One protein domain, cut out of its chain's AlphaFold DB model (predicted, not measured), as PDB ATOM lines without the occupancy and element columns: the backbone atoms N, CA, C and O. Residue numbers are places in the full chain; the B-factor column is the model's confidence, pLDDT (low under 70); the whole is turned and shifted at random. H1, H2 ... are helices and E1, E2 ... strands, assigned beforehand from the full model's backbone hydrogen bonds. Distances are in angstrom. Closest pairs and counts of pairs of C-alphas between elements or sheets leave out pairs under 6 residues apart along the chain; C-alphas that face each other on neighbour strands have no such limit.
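What this domain is: This is residues 3 to 53 of the 482 residues of the protein "attractin-like protein 1" of Gymnodraco acuticeps (UniProt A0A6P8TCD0). The model is a small head and a thin arm, far apart along one long axis: the arm is the hairpin of E1 and E2, and the head is a second, shorter hairpin of E3 and E4 with the short helix H1 packed on E3. The chain leaves E2 and runs along the axis to the head, and the arm makes much of the length. The printed part has 51 residues, with four named strands and one named helix in the order E1, E2, H1, E3, E4. The strands form two separate sheets, E1 - E2 and E3 - E4, each antiparallel, and the class is mostly strand. The whole is extended, with a radius of gyration of the C-alphas of 16.0 A, and its C-alphas span 51 by 14 by 13 A.

How they stand to each other: E1, residues 3 to 8, and E2, residues 11 to 19, are a hairpin of antiparallel neighbours with 157 degrees between their directions. N 4 and O 17 are 2.8 A apart and N 13 and O 6 are 2.8 A apart, both within hydrogen-bond range. E2 bends by 75 degrees at residue 14. H1, residues 30 to 34, is apart from E1. In H1 every O i to N i+4 pair is within hydrogen-bond range. The closest C-alphas of H1 and E3, residues 42 to 45, are those of Pro 30 and Trp 44, 5.8 A apart. E3 and E4, residues 49 to 52, are a hairpin of antiparallel neighbours at 140 degrees, with N 43 and O 51 at 2.8 A and N 51 and O 43 at 3.0 A, within hydrogen-bond range. The closest C-alphas of H1 and E4 are those of Cys 33 and Cys 50, 5.8 A apart. E1 and E2 are both apart from E3 and E4.

Where its parts are: E1 begins with C-alpha 3 at (172.311, 190.528, 151.031) and is 16.7 A long from first to last C-alpha. E2, the longest strand with 9 residues, is 21.0 A long and ends with C-alpha 19 at (166.342, 191.635, 151.844). H1 is 6.2 A long, E3 9.5 A and E4 10.1 A. E4 ends with C-alpha 52 at (158.824, 191.373, 136.115).

The domain as a whole: The two C-alphas farthest apart, those of Ser 9 and Glu 47, are 51.2 A from each other. The printed part has no cut. The links E1 to E2 and E3 to E4 are tight, those from E2 to H1 and from H1 to E3 are short, and no link is long. The mean pLDDT of the printed part is 73.8, and 20 residues are under 70: residues 3 to 17, 37 to 39 and 46 to 47.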
ATOM      1  N   TYR A   3     171.689 190.849 149.750       66.50
ATOM      2  CA  TYR A   3     172.311 190.528 151.031       66.50
ATOM      3  C   TYR A   3     173.217 191.683 151.430       66.50
ATOM      4  O   TYR A   3     174.108 192.062 150.669       66.50
ATOM      5  N   ILE A   4     172.955 192.263 152.596       69.81
ATOM      6  CA  ILE A   4     173.762 193.333 153.167       69.81
ATOM      7  C   ILE A   4     174.630 192.713 154.254       69.81
ATOM      8  O   ILE A   4     174.137 192.172 155.245       69.81
ATOM      9  N   PHE A   5     175.934 192.819 154.040       66.88
ATOM     10  CA  PHE A   5     176.959 192.399 154.975       66.88
ATOM     11  C   PHE A   5     177.551 193.656 155.616       66.88
ATOM     12  O   PHE A   5     178.066 194.525 154.913       66.88
ATOM     13  N   GLY A   6     177.426 193.784 156.937       60.72
ATOM     14  CA  GLY A   6     177.990 194.896 157.702       60.72
ATOM     15  C   GLY A   6     179.275 194.477 158.408       60.72
ATOM     16  O   GLY A   6     179.360 193.361 158.911       60.72
ATOM     17  N   GLY A   7     180.274 195.355 158.459       61.09
ATOM     18  CA  GLY A   7     181.550 195.079 159.119       61.09
ATOM     19  C   GLY A   7     182.446 196.313 159.209       61.09
ATOM     20  O   GLY A   7     182.207 197.308 158.524       61.09
ATOM     21  N   PHE A   8     183.480 196.249 160.046       48.50
ATOM     22  CA  PHE A   8     184.506 197.288 160.182       48.50
ATOM     23  C   PHE A   8     185.888 196.653 159.994       48.50
ATOM     24  O   PHE A   8     186.143 195.571 160.518       48.50
ATOM     25  N   SER A   9     186.760 197.287 159.204       42.72
ATOM     26  CA  SER A   9     188.117 196.789 158.900       42.72
ATOM     27  C   SER A   9     188.174 195.337 158.391       42.72
ATOM     28  O   SER A   9     189.057 194.569 158.758       42.72
ATOM     29  N   GLY A  10     187.198 194.940 157.564       49.97
ATOM     30  CA  GLY A  10     187.079 193.581 157.008       49.97
ATOM     31  C   GLY A  10     186.628 192.496 157.968       49.97
ATOM     32  O   GLY A  10     186.499 191.347 157.551       49.97
ATOM     33  N   VAL A  11     186.352 192.845 159.222       48.56
ATOM     34  CA  VAL A  11     185.665 191.958 160.150       48.56
ATOM     35  C   VAL A  11     184.173 192.123 159.911       48.56
ATOM     36  O   VAL A  11     183.590 193.171 160.198       48.56
ATOM     37  N   LEU A  12     183.573 191.091 159.327       53.75
ATOM     38  CA  LEU A  12     182.131 190.983 159.158       53.75
ATOM     39  C   LEU A  12     181.478 190.778 160.527       53.75
ATOM     40  O   LEU A  12     181.945 189.968 161.326       53.75
ATOM     41  N   LEU A  13     180.403 191.509 160.802       60.25
ATOM     42  CA  LEU A  13     179.544 191.228 161.946       60.25
ATOM     43  C   LEU A  13     178.864 189.868 161.734       60.25
ATOM     44  O   LEU A  13     178.624 189.455 160.600       60.25
ATOM     45  N   ASN A  14     178.524 189.183 162.828       59.91
ATOM     46  CA  ASN A  14     177.879 187.862 162.785       59.91
ATOM     47  C   ASN A  14     176.432 187.893 162.244       59.91
ATOM     48  O   ASN A  14     175.806 186.843 162.122       59.91
ATOM     49  N   ASP A  15     175.919 189.074 161.896       61.59
ATOM     50  CA  ASP A  15     174.553 189.282 161.436       61.59
ATOM     51  C   ASP A  15     174.539 189.607 159.936       61.59
ATOM     52  O   ASP A  15     175.229 190.513 159.462       61.59
ATOM     53  N   VAL A  16     173.714 188.881 159.178       65.81
ATOM     54  CA  VAL A  16     173.485 189.128 157.747       65.81
ATOM     55  C   VAL A  16     172.055 189.602 157.556       65.81
ATOM     56  O   VAL A  16     171.102 188.889 157.873       65.81
ATOM     57  N   LEU A  17     171.893 190.796 156.987       69.81
ATOM     58  CA  LEU A  17     170.579 191.309 156.617       69.81
ATOM     59  C   LEU A  17     170.246 190.838 155.201       69.81
ATOM     60  O   LEU A  17     170.816 191.307 154.215       69.81
ATOM     61  N   ALA A  18     169.313 189.897 155.096       73.88
ATOM     62  CA  ALA A  18     168.779 189.449 153.817       73.88
ATOM     63  C   ALA A  18     167.494 190.217 153.487       73.88
ATOM     64  O   ALA A  18     166.473 190.063 154.155       73.88
ATOM     65  N   PHE A  19     167.526 191.013 152.420       72.94
ATOM     66  CA  PHE A  19     166.342 191.635 151.844       72.94
ATOM     67  C   PHE A  19     165.882 190.830 150.628       72.94
ATOM     68  O   PHE A  19     166.539 190.794 149.585       72.94
ATOM     69  N   THR A  20     164.735 190.172 150.745       77.00
ATOM     70  CA  THR A  20     164.100 189.493 149.611       77.00
ATOM     71  C   THR A  20     162.889 190.316 149.190       77.00
ATOM     72  O   THR A  20     161.908 190.327 149.933       77.00
ATOM     73  N   PRO A  21     162.942 191.031 148.048       76.06
ATOM     74  CA  PRO A  21     161.764 191.730 147.562       76.06
ATOM     75  C   PRO A  21     160.658 190.713 147.221       76.06
ATOM     76  O   PRO A  21     160.970 189.573 146.855       76.06
ATOM     77  N   PRO A  22     159.374 191.093 147.340       77.25
ATOM     78  CA  PRO A  22     158.264 190.242 146.921       77.25
ATOM     79  C   PRO A  22     158.320 189.964 145.411       77.25
ATOM     80  O   PRO A  22     158.963 190.681 144.653       77.25
ATOM     81  N   SER A  23     157.631 188.922 144.946       84.50
ATOM     82  CA  SER A  23     157.427 188.725 143.505       84.50
ATOM     83  C   SER A  23     156.505 189.813 142.950       84.50
ATOM     84  O   SER A  23     155.569 190.216 143.638       84.50
ATOM     85  N   CYS A  24     156.694 190.232 141.692       84.88
ATOM     86  CA  CYS A  24     155.759 191.141 141.015       84.88
ATOM     87  C   CYS A  24     154.313 190.613 141.039       84.88
ATOM     88  O   CYS A  24     153.375 191.392 141.162       84.88
ATOM     89  N   LEU A  25     154.138 189.286 141.055       85.94
ATOM     90  CA  LEU A  25     152.834 188.622 141.171       85.94
ATOM     91  C   LEU A  25     152.087 188.942 142.479       85.94
ATOM     92  O   LEU A  25     150.883 188.715 142.562       85.94
ATOM     93  N   ALA A  26     152.772 189.461 143.502       83.81
ATOM     94  CA  ALA A  26     152.147 189.889 144.749       83.81
ATOM     95  C   ALA A  26     151.337 191.192 144.599       83.81
ATOM     96  O   ALA A  26     150.546 191.521 145.481       83.81
ATOM     97  N   PHE A  27     151.518 191.940 143.503       86.81
ATOM     98  CA  PHE A  27     150.819 193.198 143.258       86.81
ATOM     99  C   PHE A  27     149.597 192.983 142.361       86.81
ATOM    100  O   PHE A  27     149.718 192.683 141.176       86.81
ATOM    101  N   SER A  28     148.406 193.192 142.923       85.94
ATOM    102  CA  SER A  28     147.126 192.959 142.234       85.94
ATOM    103  C   SER A  28     146.513 194.211 141.605       85.94
ATOM    104  O   SER A  28     145.419 194.140 141.051       85.94
ATOM    105  N   THR A  29     147.174 195.369 141.699       85.56
ATOM    106  CA  THR A  29     146.696 196.615 141.082       85.56
ATOM    107  C   THR A  29     147.775 197.262 140.214       85.56
ATOM    108  O   THR A  29     148.962 197.161 140.549       85.56
ATOM    109  N   PRO A  30     147.390 197.990 139.145       84.81
ATOM    110  CA  PRO A  30     148.340 198.723 138.311       84.81
ATOM    111  C   PRO A  30     149.205 199.697 139.118       84.81
ATOM    112  O   PRO A  30     150.413 199.769 138.910       84.81
ATOM    113  N   ALA A  31     148.602 200.399 140.085       82.75
ATOM    114  CA  ALA A  31     149.301 201.363 140.928       82.75
ATOM    115  C   ALA A  31     150.356 200.690 141.821       82.75
ATOM    116  O   ALA A  31     151.509 201.110 141.819       82.75
ATOM    117  N   SER A  32     149.992 199.604 142.516       84.75
ATOM    118  CA  SER A  32     150.932 198.864 143.372       84.75
ATOM    119  C   SER A  32     152.051 198.180 142.580       84.75
ATOM    120  O   SER A  32     153.158 198.041 143.083       84.75
ATOM    121  N   CYS A  33     151.761 197.761 141.344       84.94
ATOM    122  CA  CYS A  33     152.741 197.168 140.438       84.94
ATOM    123  C   CYS A  33     153.775 198.201 139.971       84.94
ATOM    124  O   CYS A  33     154.975 197.939 140.003       84.94
ATOM    125  N   ALA A  34     153.319 199.401 139.597       78.81
ATOM    126  CA  ALA A  34     154.191 200.503 139.197       78.81
ATOM    127  C   ALA A  34     155.037 201.051 140.362       78.81
ATOM    128  O   ALA A  34     156.130 201.569 140.141       78.81
ATOM    129  N   SER A  35     154.548 200.922 141.599       77.12
ATOM    130  CA  SER A  35     155.261 201.296 142.824       77.12
ATOM    131  C   SER A  35     155.936 200.108 143.519       77.12
ATOM    132  O   SER A  35     156.140 200.156 144.736       77.12
ATOM    133  N   ALA A  36     156.243 199.028 142.792       73.00
ATOM    134  CA  ALA A  36     157.092 197.960 143.305       73.00
ATOM    135  C   ALA A  36     158.403 198.600 143.791       73.00
ATOM    136  O   ALA A  36     159.071 199.299 143.035       73.00
ATOM    137  N   GLY A  37     158.677 198.495 145.093       69.50
ATOM    138  CA  GLY A  37     159.701 199.293 145.768       69.50
ATOM    139  C   GLY A  37     161.144 199.054 145.283       69.50
ATOM    140  O   GLY A  37     161.393 198.382 144.283       69.50
ATOM    141  N   PRO A  38     162.144 199.579 146.012       68.06
ATOM    142  CA  PRO A  38     163.545 199.522 145.601       68.06
ATOM    143  C   PRO A  38     164.027 198.096 145.281       68.06
ATOM    144  O   PRO A  38     163.813 197.166 146.060       68.06
ATOM    145  N   GLY A  39     164.720 197.933 144.150       68.69
ATOM    146  CA  GLY A  39     165.317 196.657 143.735       68.69
ATOM    147  C   GLY A  39     164.385 195.695 142.988       68.69
ATOM    148  O   GLY A  39     164.809 194.580 142.685       68.69
ATOM    149  N   LEU A  40     163.151 196.101 142.668       76.62
ATOM    150  CA  LEU A  40     162.198 195.309 141.888       76.62
ATOM    151  C   LEU A  40     161.437 196.211 140.902       76.62
ATOM    152  O   LEU A  40     160.623 197.026 141.316       76.62
ATOM    153  N   ARG A  41     161.675 196.054 139.593       79.38
ATOM    154  CA  ARG A  41     160.920 196.766 138.547       79.38
ATOM    155  C   ARG A  41     159.868 195.825 137.966       79.38
ATOM    156  O   ARG A  41     160.216 194.782 137.416       79.38
ATOM    157  N   CYS A  42     158.599 196.192 138.102       84.06
ATOM    158  CA  CYS A  42     157.480 195.416 137.583       84.06
ATOM    159  C   CYS A  42     156.732 196.182 136.489       84.06
ATOM    160  O   CYS A  42     156.705 197.413 136.480       84.06
ATOM    161  N   GLU A  43     156.108 195.444 135.576       86.19
ATOM    162  CA  GLU A  43     155.266 195.971 134.507       86.19
ATOM    163  C   GLU A  43     153.853 195.396 134.619       86.19
ATOM    164  O   GLU A  43     153.660 194.195 134.833       86.19
ATOM    165  N   TRP A  44     152.850 196.259 134.460       85.19
ATOM    166  CA  TRP A  44     151.461 195.831 134.388       85.19
ATOM    167  C   TRP A  44     151.103 195.473 132.947       85.19
ATOM    168  O   TRP A  44     150.967 196.350 132.093       85.19
ATOM    169  N   VAL A  45     150.929 194.182 132.670       84.50
ATOM    170  CA  VAL A  45     150.519 193.716 131.340       84.50
ATOM    171  C   VAL A  45     149.003 193.846 131.227       84.50
ATOM    172  O   VAL A  45     148.286 193.655 132.209       84.50
ATOM    173  N   LYS A  46     148.506 194.191 130.030       69.12
ATOM    174  CA  LYS A  46     147.122 194.630 129.738       69.12
ATOM    175  C   LYS A  46     145.980 193.651 130.094       69.12
ATOM    176  O   LYS A  46     144.838 193.938 129.759       69.12
ATOM    177  N   GLU A  47     146.234 192.581 130.844       65.31
ATOM    178  CA  GLU A  47     145.239 191.620 131.339       65.31
ATOM    179  C   GLU A  47     145.514 191.208 132.801       65.31
ATOM    180  O   GLU A  47     145.781 190.056 133.136       65.31
ATOM    181  N   SER A  48     145.400 192.178 133.712       74.75
ATOM    182  CA  SER A  48     145.280 192.000 135.176       74.75
ATOM    183  C   SER A  48     146.473 191.429 135.957       74.75
ATOM    184  O   SER A  48     146.349 191.220 137.162       74.75
ATOM    185  N   THR A  49     147.630 191.219 135.323       85.00
ATOM    186  CA  THR A  49     148.779 190.580 135.986       85.00
ATOM    187  C   THR A  49     150.005 191.487 135.993       85.00
ATOM    188  O   THR A  49     150.414 192.019 134.959       85.00
ATOM    189  N   CYS A  50     150.605 191.635 137.174       86.94
ATOM    190  CA  CYS A  50     151.876 192.319 137.364       86.94
ATOM    191  C   CYS A  50     153.035 191.332 137.182       86.94
ATOM    192  O   CYS A  50     153.133 190.334 137.901       86.94
ATOM    193  N   VAL A  51     153.916 191.603 136.224       88.06
ATOM    194  CA  VAL A  51     155.061 190.741 135.891       88.06
ATOM    195  C   VAL A  51     156.373 191.492 136.077       88.06
ATOM    196  O   VAL A  51     156.384 192.709 136.247       88.06
ATOM    197  N   ILE A  52     157.489 190.765 136.077       84.25
ATOM    198  CA  ILE A  52     158.824 191.373 136.115       84.25
ATOM    199  C   ILE A  52     159.038 192.140 134.809       84.25
ATOM    200  O   ILE A  52     158.784 191.607 133.732       84.25
ATOM    201  N   TRP A  53     159.486 193.390 134.912       79.56
ATOM    202  CA  TRP A  53     159.827 194.198 133.747       79.56
ATOM    203  C   TRP A  53     161.127 193.682 133.123       79.56
ATOM    204  O   TRP A  53     162.144 193.564 133.810       79.56
TER     205      TRP A  53